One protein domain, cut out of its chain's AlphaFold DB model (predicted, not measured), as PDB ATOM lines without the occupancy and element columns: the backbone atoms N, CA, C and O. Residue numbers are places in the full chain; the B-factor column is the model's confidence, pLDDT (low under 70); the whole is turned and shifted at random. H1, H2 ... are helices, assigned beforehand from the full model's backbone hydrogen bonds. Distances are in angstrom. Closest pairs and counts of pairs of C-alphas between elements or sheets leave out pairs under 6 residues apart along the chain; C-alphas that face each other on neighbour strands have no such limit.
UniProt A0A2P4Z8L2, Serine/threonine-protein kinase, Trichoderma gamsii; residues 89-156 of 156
ATOM      1  N   VAL A  89      26.835 -26.163  41.477       89.38
ATOM      2  CA  VAL A  89      27.136 -24.772  41.080       89.38
ATOM      3  C   VAL A  89      28.498 -24.669  40.389       89.38
ATOM      4  O   VAL A  89      28.627 -23.972  39.390       89.38
ATOM      5  N   SER A  90      29.494 -25.426  40.855       89.56
ATOM      6  CA  SER A  90      30.836 -25.462  40.263       89.56
ATOM      7  C   SER A  90      30.868 -25.919  38.803       89.56
ATOM      8  O   SER A  90      31.797 -25.547  38.094       89.56
ATOM      9  N   ALA A  91      29.877 -26.695  38.346       89.12
ATOM     10  CA  ALA A  91      29.824 -27.179  36.971       89.12
ATOM     11  C   ALA A  91      29.467 -26.076  35.970       89.12
ATOM     12  O   ALA A  91      29.909 -26.153  34.833       89.12
ATOM     13  N   TYR A  92      28.698 -25.055  36.365       88.44
ATOM     14  CA  TYR A  92      28.260 -23.982  35.456       88.44
ATOM     15  C   TYR A  92      28.686 -22.571  35.893       88.44
ATOM     16  O   TYR A  92      28.622 -21.641  35.093       88.44
ATOM     17  N   MET A  93      29.166 -22.412  37.128       89.88
ATOM     18  CA  MET A  93      29.782 -21.194  37.664       89.88
ATOM     19  C   MET A  93      31.194 -21.524  38.174       89.88
ATOM     20  O   MET A  93      31.393 -21.701  39.383       89.88
ATOM     21  N   PRO A  94      32.187 -21.653  37.275       92.62
ATOM     22  CA  PRO A  94      33.551 -21.965  37.675       92.62
ATOM     23  C   PRO A  94      34.189 -20.829  38.477       92.62
ATOM     24  O   PRO A  94      33.851 -19.652  38.334       92.62
ATOM     25  N   LEU A  95      35.192 -21.181  39.281       91.38
ATOM     26  CA  LEU A  95      36.079 -20.191  39.877       91.38
ATOM     27  C   LEU A  95      36.978 -19.599  38.788       91.38
ATOM     28  O   LEU A  95      37.785 -20.303  38.180       91.38
ATOM     29  N   PHE A  96      36.852 -18.296  38.555       90.06
ATOM     30  CA  PHE A  96      37.717 -17.589  37.616       90.06
ATOM     31  C   PHE A  96      39.122 -17.392  38.210       90.06
ATOM     32  O   PHE A  96      39.244 -17.050  39.390       90.06
ATOM     33  N   PRO A  97      40.195 -17.557  37.411       90.31
ATOM     34  CA  PRO A  97      41.547 -17.209  37.836       90.31
ATOM     35  C   PRO A  97      41.652 -15.748  38.287       90.31
ATOM     36  O   PRO A  97      40.985 -14.871  37.738       90.31
ATOM     37  N   SER A  98      42.567 -15.454  39.212       88.12
ATOM     38  CA  SER A  98      42.779 -14.102  39.766       88.12
ATOM     39  C   SER A  98      43.147 -13.037  38.724       88.12
ATOM     40  O   SER A  98      43.059 -11.846  38.999       88.12
ATOM     41  N   SER A  99      43.544 -13.450  37.519       87.12
ATOM     42  CA  SER A  99      43.816 -12.549  36.401       87.12
ATOM     43  C   SER A  99      42.566 -11.978  35.721       87.12
ATOM     44  O   SER A  99      42.709 -11.157  34.818       87.12
ATOM     45  N   TYR A 100      41.368 -12.449  36.074       86.81
ATOM     46  CA  TYR A 100      40.102 -11.917  35.571       86.81
ATOM     47  C   TYR A 100      39.514 -10.924  36.573       86.81
ATOM     48  O   TYR A 100      39.530 -11.153  37.780       86.81
ATOM     49  N   SER A 101      38.961  -9.823  36.068       86.12
ATOM     50  CA  SER A 101      38.221  -8.852  36.872       86.12
ATOM     51  C   SER A 101      36.722  -9.109  36.782       86.12
ATOM     52  O   SER A 101      36.201  -9.414  35.707       86.12
ATOM     53  N   ARG A 102      36.018  -8.918  37.900       83.56
ATOM     54  CA  ARG A 102      34.556  -8.962  37.928       83.56
ATOM     55  C   ARG A 102      33.968  -7.890  37.003       83.56
ATOM     56  O   ARG A 102      34.518  -6.796  36.874       83.56
ATOM     57  N   ALA A 103      32.834  -8.217  36.398       84.69
ATOM     58  CA  ALA A 103      31.994  -7.263  35.695       84.69
ATOM     59  C   ALA A 103      31.549  -6.091  36.588       84.69
ATOM     60  O   ALA A 103      31.340  -6.297  37.788       84.69
ATOM     61  N   PRO A 104      31.381  -4.878  36.028       87.38
ATOM     62  CA  PRO A 104      30.712  -3.791  36.735       87.38
ATOM     63  C   PRO A 104      29.264  -4.172  37.077       87.38
ATOM     64  O   PRO A 104      28.622  -4.932  36.353       87.38
ATOM     65  N   ASP A 105      28.761  -3.622  38.180       86.81
ATOM     66  CA  ASP A 105      27.389  -3.807  38.652       86.81
ATOM     67  C   ASP A 105      26.759  -2.418  38.887       86.81
ATOM     68  O   ASP A 105      27.264  -1.676  39.739       86.81
ATOM     69  N   PRO A 106      25.726  -2.013  38.119       90.56
ATOM     70  CA  PRO A 106      25.035  -2.788  37.085       90.56
ATOM     71  C   PRO A 106      25.861  -2.954  35.800       90.56
ATOM     72  O   PRO A 106      26.745  -2.153  35.489       90.56
ATOM     73  N   LEU A 107      25.525  -3.982  35.017       87.31
ATOM     74  CA  LEU A 107      26.093  -4.163  33.684       87.31
ATOM     75  C   LEU A 107      25.694  -2.997  32.757       87.31
ATOM     76  O   LEU A 107      24.539  -2.562  32.782       87.31
ATOM     77  N   PRO A 108      26.610  -2.509  31.901       89.62
ATOM     78  CA  PRO A 108      26.278  -1.579  30.829       89.62
ATOM     79  C   PRO A 108      25.144  -2.094  29.934       89.62
ATOM     80  O   PRO A 108      25.071  -3.279  29.610       89.62
ATOM     81  N   SER A 109      24.282  -1.184  29.482       89.25
ATOM     82  CA  SER A 109      23.075  -1.502  28.704       89.25
ATOM     83  C   SER A 109      23.341  -2.078  27.309       89.25
ATOM     84  O   SER A 109      22.424  -2.579  26.665       89.25
ATOM     85  N   ASN A 110      24.581  -2.008  26.828       88.19
ATOM     86  CA  ASN A 110      25.013  -2.476  25.514       88.19
ATOM     87  C   ASN A 110      25.785  -3.806  25.565       88.19
ATOM     88  O   ASN A 110      26.554  -4.099  24.649       88.19
ATOM     89  N   ILE A 111      25.615  -4.590  26.632       83.12
ATOM     90  CA  ILE A 111      26.245  -5.903  26.788       83.12
ATOM     91  C   ILE A 111      25.207  -7.004  26.592       83.12
ATOM     92  O   ILE A 111      24.090  -6.932  27.099       83.12
ATOM     93  N   PHE A 112      25.615  -8.060  25.890       82.94
ATOM     94  CA  PHE A 112      24.875  -9.312  25.821       82.94
ATOM     95  C   PHE A 112      25.487 -10.304  26.810       82.94
ATOM     96  O   PHE A 112      26.680 -10.606  26.735       82.94
ATOM     97  N   VAL A 113      24.672 -10.806  27.736       83.62
ATOM     98  CA  VAL A 113      25.078 -11.863  28.668       83.62
ATOM     99  C   VAL A 113      24.800 -13.204  28.011       83.62
ATOM    100  O   VAL A 113      23.665 -13.500  27.637       83.62
ATOM    101  N   LYS A 114      25.841 -14.022  27.879       84.31
ATOM    102  CA  LYS A 114      25.707 -15.400  27.417       84.31
ATOM    103  C   LYS A 114      25.531 -16.305  28.629       84.31
ATOM    104  O   LYS A 114      26.361 -16.288  29.534       84.31
ATOM    105  N   GLN A 115      24.464 -17.096  28.645       86.75
ATOM    106  CA  GLN A 115      24.271 -18.126  29.662       86.75
ATOM    107  C   GLN A 115      24.870 -19.453  29.178       86.75
ATOM    108  O   GLN A 115      24.713 -19.793  28.001       86.75
ATOM    109  N   PRO A 116      25.586 -20.192  30.044       88.44
ATOM    110  CA  PRO A 116      26.014 -21.544  29.716       88.44
ATOM    111  C   PRO A 116      24.791 -22.450  29.545       88.44
ATOM    112  O   PRO A 116      23.857 -22.361  30.337       88.44
ATOM    113  N   SER A 117      24.818 -23.331  28.544       89.19
ATOM    114  CA  SER A 117      23.758 -24.322  28.361       89.19
ATOM    115  C   SER A 117      23.906 -25.418  29.407       89.19
ATOM    116  O   SER A 117      24.849 -26.211  29.381       89.19
ATOM    117  N   LEU A 118      22.977 -25.440  30.355       89.19
ATOM    118  CA  LEU A 118      22.966 -26.402  31.449       89.19
ATOM    119  C   LEU A 118      22.642 -27.814  30.965       89.19
ATOM    120  O   LEU A 118      23.013 -28.783  31.626       89.19
ATOM    121  N   ILE A 119      21.992 -27.947  29.806       85.50
ATOM    122  CA  ILE A 119      21.660 -29.252  29.237       85.50
ATOM    123  C   ILE A 119      22.887 -30.054  28.800       85.50
ATOM    124  O   ILE A 119      22.810 -31.273  28.687       85.50
ATOM    125  N   SER A 120      24.025 -29.382  28.595       84.06
ATOM    126  CA  SER A 120      25.311 -30.025  28.319       84.06
ATOM    127  C   SER A 120      25.911 -30.722  29.541       84.06
ATOM    128  O   SER A 120      26.957 -31.355  29.415       84.06
ATOM    129  N   TYR A 121      25.274 -30.630  30.713       83.19
ATOM    130  CA  TYR A 121      25.587 -31.474  31.862       83.19
ATOM    131  C   TYR A 121      25.054 -32.882  31.580       83.19
ATOM    132  O   TYR A 121      24.012 -33.309  32.085       83.19
ATOM    133  N   ASP A 122      25.748 -33.557  30.671       69.50
ATOM    134  CA  ASP A 122      25.340 -34.831  30.124       69.50
ATOM    135  C   ASP A 122      25.580 -35.953  31.137       69.50
ATOM    136  O   ASP A 122      26.658 -36.087  31.720       69.50
ATOM    137  N   ARG A 123      24.542 -36.759  31.353       67.00
ATOM    138  CA  ARG A 123      24.598 -37.967  32.180       67.00
ATOM    139  C   ARG A 123      24.508 -39.252  31.367       67.00
ATOM    140  O   ARG A 123      24.788 -40.305  31.940       67.00
ATOM    141  N   TYR A 124      24.148 -39.193  30.083       60.53
ATOM    142  CA  TYR A 124      23.989 -40.387  29.250       60.53
ATOM    143  C   TYR A 124      25.294 -41.168  29.142       60.53
ATOM    144  O   TYR A 124      25.286 -42.394  29.197       60.53
ATOM    145  N   HIS A 125      26.426 -40.467  29.096       58.47
ATOM    146  CA  HIS A 125      27.716 -41.122  28.922       58.47
ATOM    147  C   HIS A 125      28.392 -41.594  30.218       58.47
ATOM    148  O   HIS A 125      29.473 -42.157  30.127       58.47
ATOM    149  N   GLN A 126      27.784 -41.421  31.408       53.56
ATOM    150  CA  GLN A 126      28.313 -41.838  32.733       53.56
ATOM    151  C   GLN A 126      29.786 -41.476  33.027       53.56
ATOM    152  O   GLN A 126      30.337 -41.885  34.052       53.56
ATOM    153  N   GLU A 127      30.434 -40.692  32.171       56.59
ATOM    154  CA  GLU A 127      31.804 -40.280  32.376       56.59
ATOM    155  C   GLU A 127      31.851 -39.171  33.430       56.59
ATOM    156  O   GLU A 127      30.969 -38.311  33.491       56.59
ATOM    157  N   PRO A 128      32.903 -39.129  34.258       55.00
ATOM    158  CA  PRO A 128      33.079 -38.134  35.314       55.00
ATOM    159  C   PRO A 128      33.295 -36.691  34.814       55.00
ATOM    160  O   PRO A 128      33.744 -35.851  35.596       55.00
ATOM    161  N   GLN A 129      32.978 -36.359  33.556       60.47
ATOM    162  CA  GLN A 129      33.165 -35.023  32.980       60.47
ATOM    163  C   GLN A 129      32.093 -34.031  33.459       60.47
ATOM    164  O   GLN A 129      31.376 -33.399  32.693       60.47
ATOM    165  N   THR A 130      32.031 -33.845  34.773       66.81
ATOM    166  CA  THR A 130      31.124 -32.923  35.468       66.81
ATOM    167  C   THR A 130      31.437 -31.446  35.207       66.81
ATOM    168  O   THR A 130      30.642 -30.586  35.579       66.81
ATOM    169  N   ASN A 131      32.559 -31.135  34.548       82.19
ATOM    170  CA  ASN A 131      33.067 -29.772  34.378       82.19
ATOM    171  C   ASN A 131      33.098 -29.284  32.921       82.19
ATOM    172  O   ASN A 131      33.628 -28.208  32.670       82.19
ATOM    173  N   CYS A 132      32.521 -30.007  31.954       85.75
ATOM    174  CA  CYS A 132      32.564 -29.603  30.541       85.75
ATOM    175  C   CYS A 132      31.974 -28.197  30.299       85.75
ATOM    176  O   CYS A 132      32.529 -27.409  29.530       85.75
ATOM    177  N   ILE A 133      30.888 -27.854  31.005       89.44
ATOM    178  CA  ILE A 133      30.278 -26.522  30.970       89.44
ATOM    179  C   ILE A 133      31.259 -25.483  31.531       89.44
ATOM    180  O   ILE A 133      31.548 -24.488  30.867       89.44
ATOM    181  N   ALA A 134      31.796 -25.721  32.730       90.50
ATOM    182  CA  ALA A 134      32.776 -24.864  33.391       90.50
ATOM    183  C   ALA A 134      34.017 -24.623  32.516       90.50
ATOM    184  O   ALA A 134      34.438 -23.479  32.341       90.50
ATOM    185  N   ASP A 135      34.556 -25.674  31.905       90.81
ATOM    186  CA  ASP A 135      35.688 -25.598  30.985       90.81
ATOM    187  C   ASP A 135      35.347 -24.771  29.742       90.81
ATOM    188  O   ASP A 135      36.175 -23.994  29.263       90.81
ATOM    189  N   GLY A 136      34.121 -24.902  29.226       90.12
ATOM    190  CA  GLY A 136      33.601 -24.074  28.140       90.12
ATOM    191  C   GLY A 136      33.549 -22.591  28.514       90.12
ATOM    192  O   GLY A 136      34.064 -21.755  27.770       90.12
ATOM    193  N   VAL A 137      33.003 -22.270  29.691       90.81
ATOM    194  CA  VAL A 137      32.934 -20.898  30.223       90.81
ATOM    195  C   VAL A 137      34.335 -20.296  30.373       90.81
ATOM    196  O   VAL A 137      34.589 -19.188  29.898       90.81
ATOM    197  N   LEU A 138      35.274 -21.028  30.983       90.81
ATOM    198  CA  LEU A 138      36.652 -20.560  31.175       90.81
ATOM    199  C   LEU A 138      37.392 -20.366  29.846       90.81
ATOM    200  O   LEU A 138      38.127 -19.389  29.681       90.81
ATOM    201  N   ARG A 139      37.190 -21.270  28.884       91.81
ATOM    202  CA  ARG A 139      37.790 -21.186  27.545       91.81
ATOM    203  C   ARG A 139      37.274 -19.984  26.768       91.81
ATOM    204  O   ARG A 139      38.063 -19.270  26.155       91.81
ATOM    205  N   GLU A 140      35.969 -19.731  26.804       87.75
ATOM    206  CA  GLU A 140      35.389 -18.567  26.137       87.75
ATOM    207  C   GLU A 140      35.872 -17.261  26.777       87.75
ATOM    208  O   GLU A 140      36.294 -16.354  26.062       87.75
ATOM    209  N   ALA A 141      35.943 -17.195  28.111       87.94
ATOM    210  CA  ALA A 141      36.527 -16.053  28.815       87.94
ATOM    211  C   ALA A 141      37.994 -15.796  28.415       87.94
ATOM    212  O   ALA A 141      38.391 -14.643  28.219       87.94
ATOM    213  N   ALA A 142      38.795 -16.853  28.241       88.25
ATOM    214  CA  ALA A 142      40.174 -16.736  27.773       88.25
ATOM    215  C   ALA A 142      40.257 -16.197  26.337       88.25
ATOM    216  O   ALA A 142      41.055 -15.298  26.060       88.25
ATOM    217  N   ASN A 143      39.395 -16.687  25.443       86.50
ATOM    218  CA  ASN A 143      39.327 -16.223  24.058       86.50
ATOM    219  C   ASN A 143      38.941 -14.741  23.972       86.50
ATOM    220  O   ASN A 143      39.564 -13.991  23.226       86.50
ATOM    221  N   LEU A 144      37.968 -14.306  24.775       82.19
ATOM    222  CA  LEU A 144      37.519 -12.910  24.843       82.19
ATOM    223  C   LEU A 144      38.605 -11.966  25.359       82.19
ATOM    224  O   LEU A 144      38.742 -10.837  24.890       82.19
ATOM    225  N   ARG A 145      39.409 -12.434  26.314       79.75
ATOM    226  CA  ARG A 145      40.572 -11.684  26.790       79.75
ATOM    227  C   ARG A 145      41.634 -11.551  25.697       79.75
ATOM    228  O   ARG A 145      42.210 -10.476  25.546       79.75
ATOM    229  N   ALA A 146      41.890 -12.620  24.941       80.31
ATOM    230  CA  ALA A 146      42.849 -12.611  23.837       80.31
ATOM    231  C   ALA A 146      42.385 -11.739  22.655       80.31
ATOM    232  O   ALA A 146      43.211 -11.129  21.981       80.31
ATOM    233  N   SER A 147      41.072 -11.635  22.427       70.19
ATOM    234  CA  SER A 147      40.465 -10.887  21.319       70.19
ATOM    235  C   SER A 147      40.145  -9.420  21.629       70.19
ATOM    236  O   SER A 147      39.440  -8.777  20.848       70.19
ATOM    237  N   SER A 148      40.668  -8.859  22.730       60.41
ATOM    238  CA  SER A 148      40.382  -7.506  23.253       60.41
ATOM    239  C   SER A 148      40.759  -6.316  22.330       60.41
ATOM    240  O   SER A 148      40.951  -5.191  22.791       60.41
ATOM    241  N   THR A 149      40.787  -6.507  21.013       52.38
ATOM    242  CA  THR A 149      40.583  -5.460  20.004       52.38
ATOM    243  C   THR A 149      39.099  -5.155  19.685       52.38
ATOM    244  O   THR A 149      38.892  -4.233  18.900       52.38
ATOM    245  N   LYS A 150      38.097  -5.855  20.283       41.88
ATOM    246  CA  LYS A 150      36.614  -5.577  20.408       41.88
ATOM    247  C   LYS A 150      35.784  -6.875  20.199       41.88
ATOM    248  O   LYS A 150      36.248  -7.706  19.424       41.88
ATOM    249  N   PRO A 151      34.512  -7.012  20.662       48.12
ATOM    250  CA  PRO A 151      33.792  -6.416  21.795       48.12
ATOM    251  C   PRO A 151      33.686  -7.378  23.009       48.12
ATOM    252  O   PRO A 151      33.925  -8.578  22.902       48.12
ATOM    253  N   THR A 152      33.317  -6.827  24.169       52.66
ATOM    254  CA  THR A 152      33.323  -7.477  25.494       52.66
ATOM    255  C   THR A 152      32.056  -8.300  25.752       52.66
ATOM    256  O   THR A 152      30.966  -7.739  25.845       52.66
ATOM    257  N   PHE A 153      32.201  -9.611  25.945       47.25
ATOM    258  CA  PHE A 153      31.162 -10.476  26.514       47.25
ATOM    259  C   PHE A 153      31.533 -10.807  27.969       47.25
ATOM    260  O   PHE A 153      32.710 -11.004  28.277       47.25
ATOM    261  N   GLN A 154      30.552 -10.838  28.872       49.31
ATOM    262  CA  GLN A 154      30.751 -11.191  30.283       49.31
ATOM    263  C   GLN A 154      29.740 -12.246  30.729       49.31
ATOM    264  O   GLN A 154      28.570 -12.203  30.349       49.31
ATOM    265  N   TYR A 155      30.226 -13.186  31.538       44.06
ATOM    266  CA  TYR A 155      29.434 -14.215  32.206       44.06
ATOM    267  C   TYR A 155      29.084 -13.759  33.622       44.06
ATOM    268  O   TYR A 155      29.934 -13.179  34.303       44.06
ATOM    269  N   CYS A 156      27.849 -14.035  34.041       45.56
ATOM    270  CA  CYS A 156      27.346 -13.823  35.399       45.56
ATOM    271  C   CYS A 156      27.243 -15.152  36.146       45.56
ATOM    272  O   CYS A 156      26.785 -16.130  35.514       45.56
TER     273      CYS A 156
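AT A GLANCE: This is residues 89 to 156 of the 156 residues of the protein "Serine/threonine-protein kinase" of Trichoderma gamsii (UniProt A0A2P4Z8L2). There is little regular structure here: one helix, H2, lies along a long unnamed loop, residues 93 to 131, that runs out and then back the length of the model. The short helix H1 packs on the first part of H2, the tail after H2 folds back, and residues 123 to 128 stick out. The printed part has 68 residues, with H1 then H2, all helix by class though only 19 residues are in named elements. It is only just loose, close to compact, with a radius of gyration of the C-alphas of 13.5 A, and elongated, spanning 39 by 22 by 19 A.

HOW THE PARTS SIT: Start at H1, residues 89 to 92, which touches H2, residues 132 to 146, at residues 132 to 137 of H2 alone; the closest C-alphas, those of Tyr 92 and Ala 134, are 5.0 A apart. In H2 every O i to N i+4 pair is within hydrogen-bond range; H1 is too short for such a pair, and its one O i to N i+3 pair is within range.

IN THESE COORDINATES: Find C-alpha 89 at (27.136, -24.772, 41.080), where H1 begins, 5.8 A long. Find C-alpha 132 at (32.564, -29.603, 30.541); from there H2 runs 21.0 A to C-alpha 146 at (42.849, -12.611, 23.837).

THE WHOLE: The C-alphas farthest apart, those of Ser 109 and Gln 126, are 40.9 A apart. The link from H1 to H2 is long, 39 residues, and the printed part has no cut. Look for pLDDT under 70 at residues 122 to 130 and 148 to 156.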